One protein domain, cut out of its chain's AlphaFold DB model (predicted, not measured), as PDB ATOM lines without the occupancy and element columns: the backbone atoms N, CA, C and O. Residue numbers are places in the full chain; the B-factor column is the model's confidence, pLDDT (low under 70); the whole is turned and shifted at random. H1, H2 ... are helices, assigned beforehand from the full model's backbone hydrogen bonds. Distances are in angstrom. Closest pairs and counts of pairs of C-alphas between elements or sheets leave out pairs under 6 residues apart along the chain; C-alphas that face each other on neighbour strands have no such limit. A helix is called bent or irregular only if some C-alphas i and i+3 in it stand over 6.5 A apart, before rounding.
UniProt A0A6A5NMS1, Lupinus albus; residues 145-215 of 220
ATOM      1  N   ASN A 145      85.116  -5.514   9.711       53.38
ATOM      2  CA  ASN A 145      85.643  -4.231  10.158       53.38
ATOM      3  C   ASN A 145      87.161  -4.277   9.988       53.38
ATOM      4  O   ASN A 145      87.892  -4.765  10.845       53.38
ATOM      5  N   VAL A 146      87.616  -3.814   8.825       49.09
ATOM      6  CA  VAL A 146      89.027  -3.671   8.457       49.09
ATOM      7  C   VAL A 146      89.614  -2.441   9.156       49.09
ATOM      8  O   VAL A 146      90.159  -1.545   8.520       49.09
ATOM      9  N   GLU A 147      89.514  -2.369  10.479       43.88
ATOM     10  CA  GLU A 147      90.425  -1.516  11.236       43.88
ATOM     11  C   GLU A 147      91.736  -2.297  11.382       43.88
ATOM     12  O   GLU A 147      91.913  -3.103  12.290       43.88
ATOM     13  N   GLY A 148      92.645  -2.113  10.414       45.34
ATOM     14  CA  GLY A 148      94.058  -2.474  10.580       45.34
ATOM     15  C   GLY A 148      94.592  -3.725   9.870       45.34
ATOM     16  O   GLY A 148      95.665  -4.194  10.244       45.34
ATOM     17  N   VAL A 149      93.941  -4.270   8.834       40.09
ATOM     18  CA  VAL A 149      94.564  -5.368   8.062       40.09
ATOM     19  C   VAL A 149      95.478  -4.800   6.971       40.09
ATOM     20  O   VAL A 149      95.016  -4.331   5.932       40.09
ATOM     21  N   ASN A 150      96.793  -4.859   7.200       40.53
ATOM     22  CA  ASN A 150      97.804  -4.602   6.176       40.53
ATOM     23  C   ASN A 150      97.796  -5.761   5.158       40.53
ATOM     24  O   ASN A 150      98.333  -6.837   5.413       40.53
ATOM     25  N   PHE A 151      97.141  -5.561   4.012       42.91
ATOM     26  CA  PHE A 151      96.872  -6.590   2.991       42.91
ATOM     27  C   PHE A 151      98.088  -7.009   2.146       42.91
ATOM     28  O   PHE A 151      97.938  -7.569   1.060       42.91
ATOM     29  N   GLN A 152      99.307  -6.769   2.622       42.12
ATOM     30  CA  GLN A 152     100.514  -7.020   1.841       42.12
ATOM     31  C   GLN A 152     100.919  -8.496   1.731       42.12
ATOM     32  O   GLN A 152     101.930  -8.786   1.099       42.12
ATOM     33  N   GLN A 153     100.142  -9.448   2.265       46.91
ATOM     34  CA  GLN A 153     100.529 -10.855   2.182       46.91
ATOM     35  C   GLN A 153      99.351 -11.820   2.015       46.91
ATOM     36  O   GLN A 153      98.890 -12.462   2.954       46.91
ATOM     37  N   CYS A 154      98.884 -11.952   0.777       35.34
ATOM     38  CA  CYS A 154      98.260 -13.184   0.300       35.34
ATOM     39  C   CYS A 154      98.334 -13.220  -1.231       35.34
ATOM     40  O   CYS A 154      97.650 -12.450  -1.908       35.34
ATOM     41  N   GLU A 155      99.179 -14.097  -1.778       43.31
ATOM     42  CA  GLU A 155      99.198 -14.409  -3.210       43.31
ATOM     43  C   GLU A 155      97.908 -15.153  -3.574       43.31
ATOM     44  O   GLU A 155      97.814 -16.376  -3.495       43.31
ATOM     45  N   LEU A 156      96.873 -14.397  -3.931       42.41
ATOM     46  CA  LEU A 156      95.626 -14.928  -4.469       42.41
ATOM     47  C   LEU A 156      95.549 -14.630  -5.976       42.41
ATOM     48  O   LEU A 156      96.144 -13.672  -6.473       42.41
ATOM     49  N   SER A 157      94.819 -15.463  -6.721       47.94
ATOM     50  CA  SER A 157      94.668 -15.356  -8.182       47.94
ATOM     51  C   SER A 157      94.194 -13.960  -8.628       47.94
ATOM     52  O   SER A 157      93.421 -13.308  -7.926       47.94
ATOM     53  N   ARG A 158      94.594 -13.488  -9.822       51.94
ATOM     54  CA  ARG A 158      94.243 -12.140 -10.341       51.94
ATOM     55  C   ARG A 158      92.736 -11.810 -10.274       51.94
ATOM     56  O   ARG A 158      92.379 -10.675  -9.959       51.94
ATOM     57  N   GLU A 159      91.866 -12.794 -10.508       50.00
ATOM     58  CA  GLU A 159      90.397 -12.673 -10.423       50.00
ATOM     59  C   GLU A 159      89.916 -12.408  -8.980       50.00
ATOM     60  O   GLU A 159      89.092 -11.525  -8.715       50.00
ATOM     61  N   SER A 160      90.491 -13.135  -8.018       56.72
ATOM     62  CA  SER A 160      90.187 -12.974  -6.594       56.72
ATOM     63  C   SER A 160      90.717 -11.646  -6.042       56.72
ATOM     64  O   SER A 160      90.045 -11.005  -5.237       56.72
ATOM     65  N   VAL A 161      91.854 -11.155  -6.550       67.69
ATOM     66  CA  VAL A 161      92.417  -9.845  -6.185       67.69
ATOM     67  C   VAL A 161      91.500  -8.706  -6.631       67.69
ATOM     68  O   VAL A 161      91.271  -7.775  -5.860       67.69
ATOM     69  N   LYS A 162      90.931  -8.772  -7.841       72.94
ATOM     70  CA  LYS A 162      89.968  -7.763  -8.320       72.94
ATOM     71  C   LYS A 162      88.702  -7.751  -7.464       72.94
ATOM     72  O   LYS A 162      88.256  -6.680  -7.058       72.94
ATOM     73  N   THR A 163      88.171  -8.932  -7.149       72.19
ATOM     74  CA  THR A 163      86.977  -9.091  -6.304       72.19
ATOM     75  C   THR A 163      87.214  -8.560  -4.888       72.19
ATOM     76  O   THR A 163      86.388  -7.815  -4.366       72.19
ATOM     77  N   ASN A 164      88.375  -8.849  -4.297       72.81
ATOM     78  CA  ASN A 164      88.754  -8.345  -2.974       72.81
ATOM     79  C   ASN A 164      88.940  -6.821  -2.961       72.81
ATOM     80  O   ASN A 164      88.421  -6.150  -2.072       72.81
ATOM     81  N   ARG A 165      89.628  -6.258  -3.966       81.12
ATOM     82  CA  ARG A 165      89.798  -4.799  -4.113       81.12
ATOM     83  C   ARG A 165      88.456  -4.087  -4.261       81.12
ATOM     84  O   ARG A 165      88.246  -3.055  -3.633       81.12
ATOM     85  N   TYR A 166      87.553  -4.648  -5.065       80.19
ATOM     86  CA  TYR A 166      86.200  -4.121  -5.212       80.19
ATOM     87  C   TYR A 166      85.429  -4.175  -3.890       80.19
ATOM     88  O   TYR A 166      84.816  -3.183  -3.513       80.19
ATOM     89  N   GLY A 167      85.498  -5.295  -3.163       71.00
ATOM     90  CA  GLY A 167      84.860  -5.439  -1.853       71.00
ATOM     91  C   GLY A 167      85.327  -4.379  -0.852       71.00
ATOM     92  O   GLY A 167      84.494  -3.690  -0.272       71.00
ATOM     93  N   ALA A 168      86.643  -4.185  -0.719       75.44
ATOM     94  CA  ALA A 168      87.214  -3.172   0.171       75.44
ATOM     95  C   ALA A 168      86.782  -1.744  -0.208       75.44
ATOM     96  O   ALA A 168      86.376  -0.970   0.658       75.44
ATOM     97  N   LEU A 169      86.812  -1.409  -1.505       83.19
ATOM     98  CA  LEU A 169      86.327  -0.117  -2.000       83.19
ATOM     99  C   LEU A 169      84.831   0.064  -1.730       83.19
ATOM    100  O   LEU A 169      84.422   1.122  -1.269       83.19
ATOM    101  N   SER A 170      84.018  -0.967  -1.962       76.81
ATOM    102  CA  SER A 170      82.575  -0.921  -1.718       76.81
ATOM    103  C   SER A 170      82.248  -0.721  -0.238       76.81
ATOM    104  O   SER A 170      81.316   0.019   0.078       76.81
ATOM    105  N   ASP A 171      82.987  -1.363   0.668       71.69
ATOM    106  CA  ASP A 171      82.795  -1.198   2.110       71.69
ATOM    107  C   ASP A 171      83.193   0.214   2.569       71.69
ATOM    108  O   ASP A 171      82.438   0.838   3.317       71.69
ATOM    109  N   ALA A 172      84.309   0.750   2.065       76.69
ATOM    110  CA  ALA A 172      84.731   2.126   2.333       76.69
ATOM    111  C   ALA A 172      83.727   3.154   1.782       76.69
ATOM    112  O   ALA A 172      83.308   4.054   2.509       76.69
ATOM    113  N   CYS A 173      83.273   2.988   0.535       83.25
ATOM    114  CA  CYS A 173      82.258   3.851  -0.070       83.25
ATOM    115  C   CYS A 173      80.940   3.812   0.707       83.25
ATOM    116  O   CYS A 173      80.294   4.840   0.843       83.25
ATOM    117  N   ARG A 174      80.548   2.662   1.265       78.69
ATOM    118  CA  ARG A 174      79.344   2.574   2.099       78.69
ATOM    119  C   ARG A 174      79.456   3.428   3.363       78.69
ATOM    120  O   ARG A 174      78.504   4.123   3.699       78.69
ATOM    121  N   VAL A 175      80.593   3.373   4.061       77.69
ATOM    122  CA  VAL A 175      80.833   4.224   5.243       77.69
ATOM    123  C   VAL A 175      80.825   5.696   4.839       77.69
ATOM    124  O   VAL A 175      80.164   6.501   5.485       77.69
ATOM    125  N   LEU A 176      81.492   6.023   3.733       83.44
ATOM    126  CA  LEU A 176      81.531   7.371   3.180       83.44
ATOM    127  C   LEU A 176      80.130   7.908   2.858       83.44
ATOM    128  O   LEU A 176      79.817   9.022   3.251       83.44
ATOM    129  N   CYS A 177      79.277   7.113   2.208       81.88
ATOM    130  CA  CYS A 177      77.893   7.489   1.915       81.88
ATOM    131  C   CYS A 177      77.082   7.732   3.191       81.88
ATOM    132  O   CYS A 177      76.320   8.686   3.240       81.88
ATOM    133  N   ASN A 178      77.247   6.903   4.225       80.50
ATOM    134  CA  ASN A 178      76.539   7.115   5.490       80.50
ATOM    135  C   ASN A 178      76.931   8.438   6.161       80.50
ATOM    136  O   ASN A 178      76.084   9.052   6.787       80.50
ATOM    137  N   LEU A 179      78.195   8.859   6.045       83.06
ATOM    138  CA  LEU A 179      78.674  10.115   6.630       83.06
ATOM    139  C   LEU A 179      78.310  11.332   5.769       83.06
ATOM    140  O   LEU A 179      77.881  12.349   6.295       83.06
ATOM    141  N   ALA A 180      78.471  11.227   4.449       87.38
ATOM    142  CA  ALA A 180      78.301  12.352   3.533       87.38
ATOM    143  C   ALA A 180      76.832  12.735   3.292       87.38
ATOM    144  O   ALA A 180      76.569  13.826   2.814       87.38
ATOM    145  N   CYS A 181      75.868  11.862   3.595       90.56
ATOM    146  CA  CYS A 181      74.447  12.152   3.378       90.56
ATOM    147  C   CYS A 181      73.785  12.969   4.506       90.56
ATOM    148  O   CYS A 181      72.586  13.223   4.423       90.56
ATOM    149  N   GLU A 182      74.520  13.343   5.559       87.19
ATOM    150  CA  GLU A 182      73.968  14.070   6.715       87.19
ATOM    151  C   GLU A 182      73.719  15.563   6.424       87.19
ATOM    152  O   GLU A 182      72.806  16.155   7.000       87.19
ATOM    153  N   THR A 183      74.490  16.177   5.517       92.06
ATOM    154  CA  THR A 183      74.334  17.585   5.108       92.06
ATOM    155  C   THR A 183      74.346  17.723   3.585       92.06
ATOM    156  O   THR A 183      74.900  16.883   2.874       92.06
ATOM    157  N   GLU A 184      73.710  18.775   3.061       91.44
ATOM    158  CA  GLU A 184      73.679  19.034   1.613       91.44
ATOM    159  C   GLU A 184      75.070  19.417   1.089       91.44
ATOM    160  O   GLU A 184      75.456  19.029  -0.020       91.44
ATOM    161  N   GLU A 185      75.841  20.127   1.914       94.94
ATOM    162  CA  GLU A 185      77.217  20.517   1.641       94.94
ATOM    163  C   GLU A 185      78.136  19.293   1.519       94.94
ATOM    164  O   GLU A 185      78.782  19.121   0.480       94.94
ATOM    165  N   ASP A 186      78.143  18.400   2.518       90.62
ATOM    166  CA  ASP A 186      78.988  17.197   2.513       90.62
ATOM    167  C   ASP A 186      78.584  16.233   1.389       90.62
ATOM    168  O   ASP A 186      79.446  15.622   0.746       90.62
ATOM    169  N   PHE A 187      77.281  16.118   1.109       92.94
ATOM    170  CA  PHE A 187      76.769  15.285   0.024       92.94
ATOM    171  C   PHE A 187      77.291  15.774  -1.327       92.94
ATOM    172  O   PHE A 187      77.839  14.985  -2.105       92.94
ATOM    173  N   SER A 188      77.144  17.073  -1.597       93.00
ATOM    174  CA  SER A 188      77.539  17.687  -2.867       93.00
ATOM    175  C   SER A 188      79.051  17.613  -3.072       93.00
ATOM    176  O   SER A 188      79.510  17.185  -4.135       93.00
ATOM    177  N   GLU A 189      79.827  17.944  -2.036       94.06
ATOM    178  CA  GLU A 189      81.290  17.877  -2.068       94.06
ATOM    179  C   GLU A 189      81.778  16.445  -2.320       94.06
ATOM    180  O   GLU A 189      82.655  16.200  -3.159       94.06
ATOM    181  N   MET A 190      81.214  15.468  -1.608       95.12
ATOM    182  CA  MET A 190      81.652  14.083  -1.735       95.12
ATOM    183  C   MET A 190      81.277  13.489  -3.089       95.12
ATOM    184  O   MET A 190      82.067  12.753  -3.690       95.12
ATOM    185  N   LEU A 191      80.090  13.820  -3.599       91.81
ATOM    186  CA  LEU A 191      79.630  13.361  -4.900       91.81
ATOM    187  C   LEU A 191      80.531  13.884  -6.027       91.81
ATOM    188  O   LEU A 191      80.924  13.111  -6.906       91.81
ATOM    189  N   GLU A 192      80.928  15.157  -5.972       94.31
ATOM    190  CA  GLU A 192      81.872  15.746  -6.928       94.31
ATOM    191  C   GLU A 192      83.225  15.017  -6.899       94.31
ATOM    192  O   GLU A 192      83.744  14.605  -7.942       94.31
ATOM    193  N   LYS A 193      83.769  14.764  -5.701       94.81
ATOM    194  CA  LYS A 193      85.022  14.011  -5.524       94.81
ATOM    195  C   LYS A 193      84.947  12.613  -6.137       94.81
ATOM    196  O   LYS A 193      85.880  12.194  -6.827       94.81
ATOM    197  N   VAL A 194      83.838  11.899  -5.937       93.31
ATOM    198  CA  VAL A 194      83.626  10.560  -6.516       93.31
ATOM    199  C   VAL A 194      83.596  10.616  -8.044       93.31
ATOM    200  O   VAL A 194      84.233   9.780  -8.694       93.31
ATOM    201  N   TYR A 195      82.905  11.594  -8.634       92.25
ATOM    202  CA  TYR A 195      82.859  11.752 -10.089       92.25
ATOM    203  C   TYR A 195      84.224  12.095 -10.683       92.25
ATOM    204  O   TYR A 195      84.622  11.479 -11.677       92.25
ATOM    205  N   ASN A 196      84.968  13.001 -10.051       93.50
ATOM    206  CA  ASN A 196      86.310  13.388 -10.485       93.50
ATOM    207  C   ASN A 196      87.273  12.192 -10.479       93.50
ATOM    208  O   ASN A 196      87.969  11.937 -11.466       93.50
ATOM    209  N   GLU A 197      87.258  11.386  -9.417       93.31
ATOM    210  CA  GLU A 197      88.086  10.179  -9.326       93.31
ATOM    211  C   GLU A 197      87.662   9.099 -10.330       93.31
ATOM    212  O   GLU A 197      88.509   8.450 -10.956       93.31
ATOM    213  N   CYS A 198      86.357   8.943 -10.560       90.44
ATOM    214  CA  CYS A 198      85.829   8.069 -11.604       90.44
ATOM    215  C   CYS A 198      86.298   8.507 -13.002       90.44
ATOM    216  O   CYS A 198      86.713   7.658 -13.797       90.44
ATOM    217  N   GLY A 199      86.288   9.811 -13.295       91.31
ATOM    218  CA  GLY A 199      86.851  10.385 -14.519       91.31
ATOM    219  C   GLY A 199      88.339  10.068 -14.658       91.31
ATOM    220  O   GLY A 199      88.763   9.480 -15.654       91.31
ATOM    221  N   ARG A 200      89.125  10.344 -13.610       95.00
ATOM    222  CA  ARG A 200      90.571  10.076 -13.566       95.00
ATOM    223  C   ARG A 200      90.907   8.602 -13.818       95.00
ATOM    224  O   ARG A 200      91.882   8.299 -14.510       95.00
ATOM    225  N   LEU A 201      90.139   7.671 -13.249       91.19
ATOM    226  CA  LEU A 201      90.353   6.229 -13.426       91.19
ATOM    227  C   LEU A 201      89.964   5.741 -14.825       91.19
ATOM    228  O   LEU A 201      90.685   4.914 -15.385       91.19
ATOM    229  N   ARG A 202      88.883   6.268 -15.415       88.44
ATOM    230  CA  ARG A 202      88.502   5.965 -16.805       88.44
ATOM    231  C   ARG A 202      89.579   6.425 -17.783       88.44
ATOM    232  O   ARG A 202      90.000   5.635 -18.624       88.44
ATOM    233  N   SER A 203      90.102   7.641 -17.622       89.12
ATOM    234  CA  SER A 203      91.176   8.154 -18.483       89.12
ATOM    235  C   SER A 203      92.443   7.295 -18.421       89.12
ATOM    236  O   SER A 203      93.044   7.025 -19.458       89.12
ATOM    237  N   LYS A 204      92.807   6.774 -17.237       86.31
ATOM    238  CA  LYS A 204      93.937   5.834 -17.083       86.31
ATOM    239  C   LYS A 204      93.713   4.485 -17.779       86.31
ATOM    240  O   LYS A 204      94.668   3.882 -18.261       86.31
ATOM    241  N   GLN A 205      92.474   3.992 -17.837       77.50
ATOM    242  CA  GLN A 205      92.159   2.759 -18.573       77.50
ATOM    243  C   GLN A 205      92.259   2.958 -20.091       77.50
ATOM    244  O   GLN A 205      92.715   2.060 -20.800       77.50
ATOM    245  N   HIS A 206      91.894   4.144 -20.586       69.38
ATOM    246  CA  HIS A 206      92.031   4.487 -22.001       69.38
ATOM    247  C   HIS A 206      93.493   4.709 -22.422       69.38
ATOM    248  O   HIS A 206      93.888   4.192 -23.464       69.38
ATOM    249  N   SER A 207      94.326   5.364 -21.603       66.50
ATOM    250  CA  SER A 207      95.755   5.551 -21.918       66.50
ATOM    251  C   SER A 207      96.535   4.228 -21.940       66.50
ATOM    252  O   SER A 207      97.308   3.983 -22.861       66.50
ATOM    253  N   SER A 208      96.251   3.316 -21.001       58.03
ATOM    254  CA  SER A 208      96.845   1.967 -20.955       58.03
ATOM    255  C   SER A 208      96.440   1.068 -22.136       58.03
ATOM    256  O   SER A 208      97.089   0.049 -22.378       58.03
ATOM    257  N   SER A 209      95.359   1.403 -22.846       53.50
ATOM    258  CA  SER A 209      94.910   0.659 -24.029       53.50
ATOM    259  C   SER A 209      95.592   1.147 -25.314       53.50
ATOM    260  O   SER A 209      95.757   0.352 -26.231       53.50
ATOM    261  N   MET A 210      96.021   2.416 -25.373       51.34
ATOM    262  CA  MET A 210      96.730   2.997 -26.524       51.34
ATOM    263  C   MET A 210      98.218   2.603 -26.556       51.34
ATOM    264  O   MET A 210      98.717   2.228 -27.611       51.34
ATOM    265  N   GLU A 211      98.896   2.538 -25.404       48.81
ATOM    266  CA  GLU A 211     100.312   2.110 -25.321       48.81
ATOM    267  C   GLU A 211     100.543   0.640 -25.739       48.81
ATOM    268  O   GLU A 211     101.626   0.279 -26.198       48.81
ATOM    269  N   ASN A 212      99.524  -0.223 -25.634       45.91
ATOM    270  CA  ASN A 212      99.607  -1.614 -26.097       45.91
ATOM    271  C   ASN A 212      99.434  -1.767 -27.619       45.91
ATOM    272  O   ASN A 212      99.788  -2.814 -28.159       45.91
ATOM    273  N   VAL A 213      98.886  -0.761 -28.308       48.22
ATOM    274  CA  VAL A 213      98.716  -0.778 -29.772       48.22
ATOM    275  C   VAL A 213      99.991  -0.295 -30.465       48.22
ATOM    276  O   VAL A 213     100.389  -0.879 -31.472       48.22
ATOM    277  N   ASP A 214     100.688   0.687 -29.890       45.44
ATOM    278  CA  ASP A 214     101.925   1.223 -30.472       45.44
ATOM    279  C   ASP A 214     103.103   0.234 -30.378       45.44
ATOM    280  O   ASP A 214     103.902   0.136 -31.309       45.44
ATOM    281  N   ASN A 215     103.161  -0.603 -29.335       45.50
ATOM    282  CA  ASN A 215     104.166  -1.673 -29.223       45.50
ATOM    283  C   ASN A 215     103.930  -2.871 -30.165       45.50
ATOM    284  O   ASN A 215     104.807  -3.724 -30.283       45.50
TER     285      ASN A 215
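Overview. This is residues 145 to 215 of the 220 residues of a protein of Lupinus albus (UniProt A0A6A5NMS1). Two long helices, H1 and then the longer H2, make a narrow V joined by a tight link, with open space between their far ends. Before H1 an irregular tail, residues 145 to 157, runs beside it, and residues 147 to 155 stand free. The printed part has 71 residues, all helix by class with no named strand, and is only just loose, close to extended, with a radius of gyration of the C-alphas of 16.3 A and spans of 49 by 30 by 16 A.

Arrangement. H1, residues 158 to 180, and H2, residues 184 to 214, only just touch, and only at the corner by their link, with 3 pairs of C-alphas within 8 A. H1 touches with residue 180 alone and H2 with residues 186 to 190 alone; the closest C-alphas, of Ala 180 and Phe 187, are 4.8 A apart. They run opposite ways at a shallow tilt of 22 degrees. Every O i to N i+4 pair is within hydrogen-bond range in H1, and 25 of 27 in H2.

Along the chain. H1 begins at C-alpha 158 (94.243, -12.140, -10.341) and measures 32.3 A. H2 measures 46.3 A and ends at C-alpha 214 (101.925, 1.223, -30.472).

Size, cuts and confidence. The C-alphas farthest apart, of Glu 182 and Asn 215, are 49.5 A apart. The printed part has no cut. Residues 145 to 161 and 206 to 215 have pLDDT under 70.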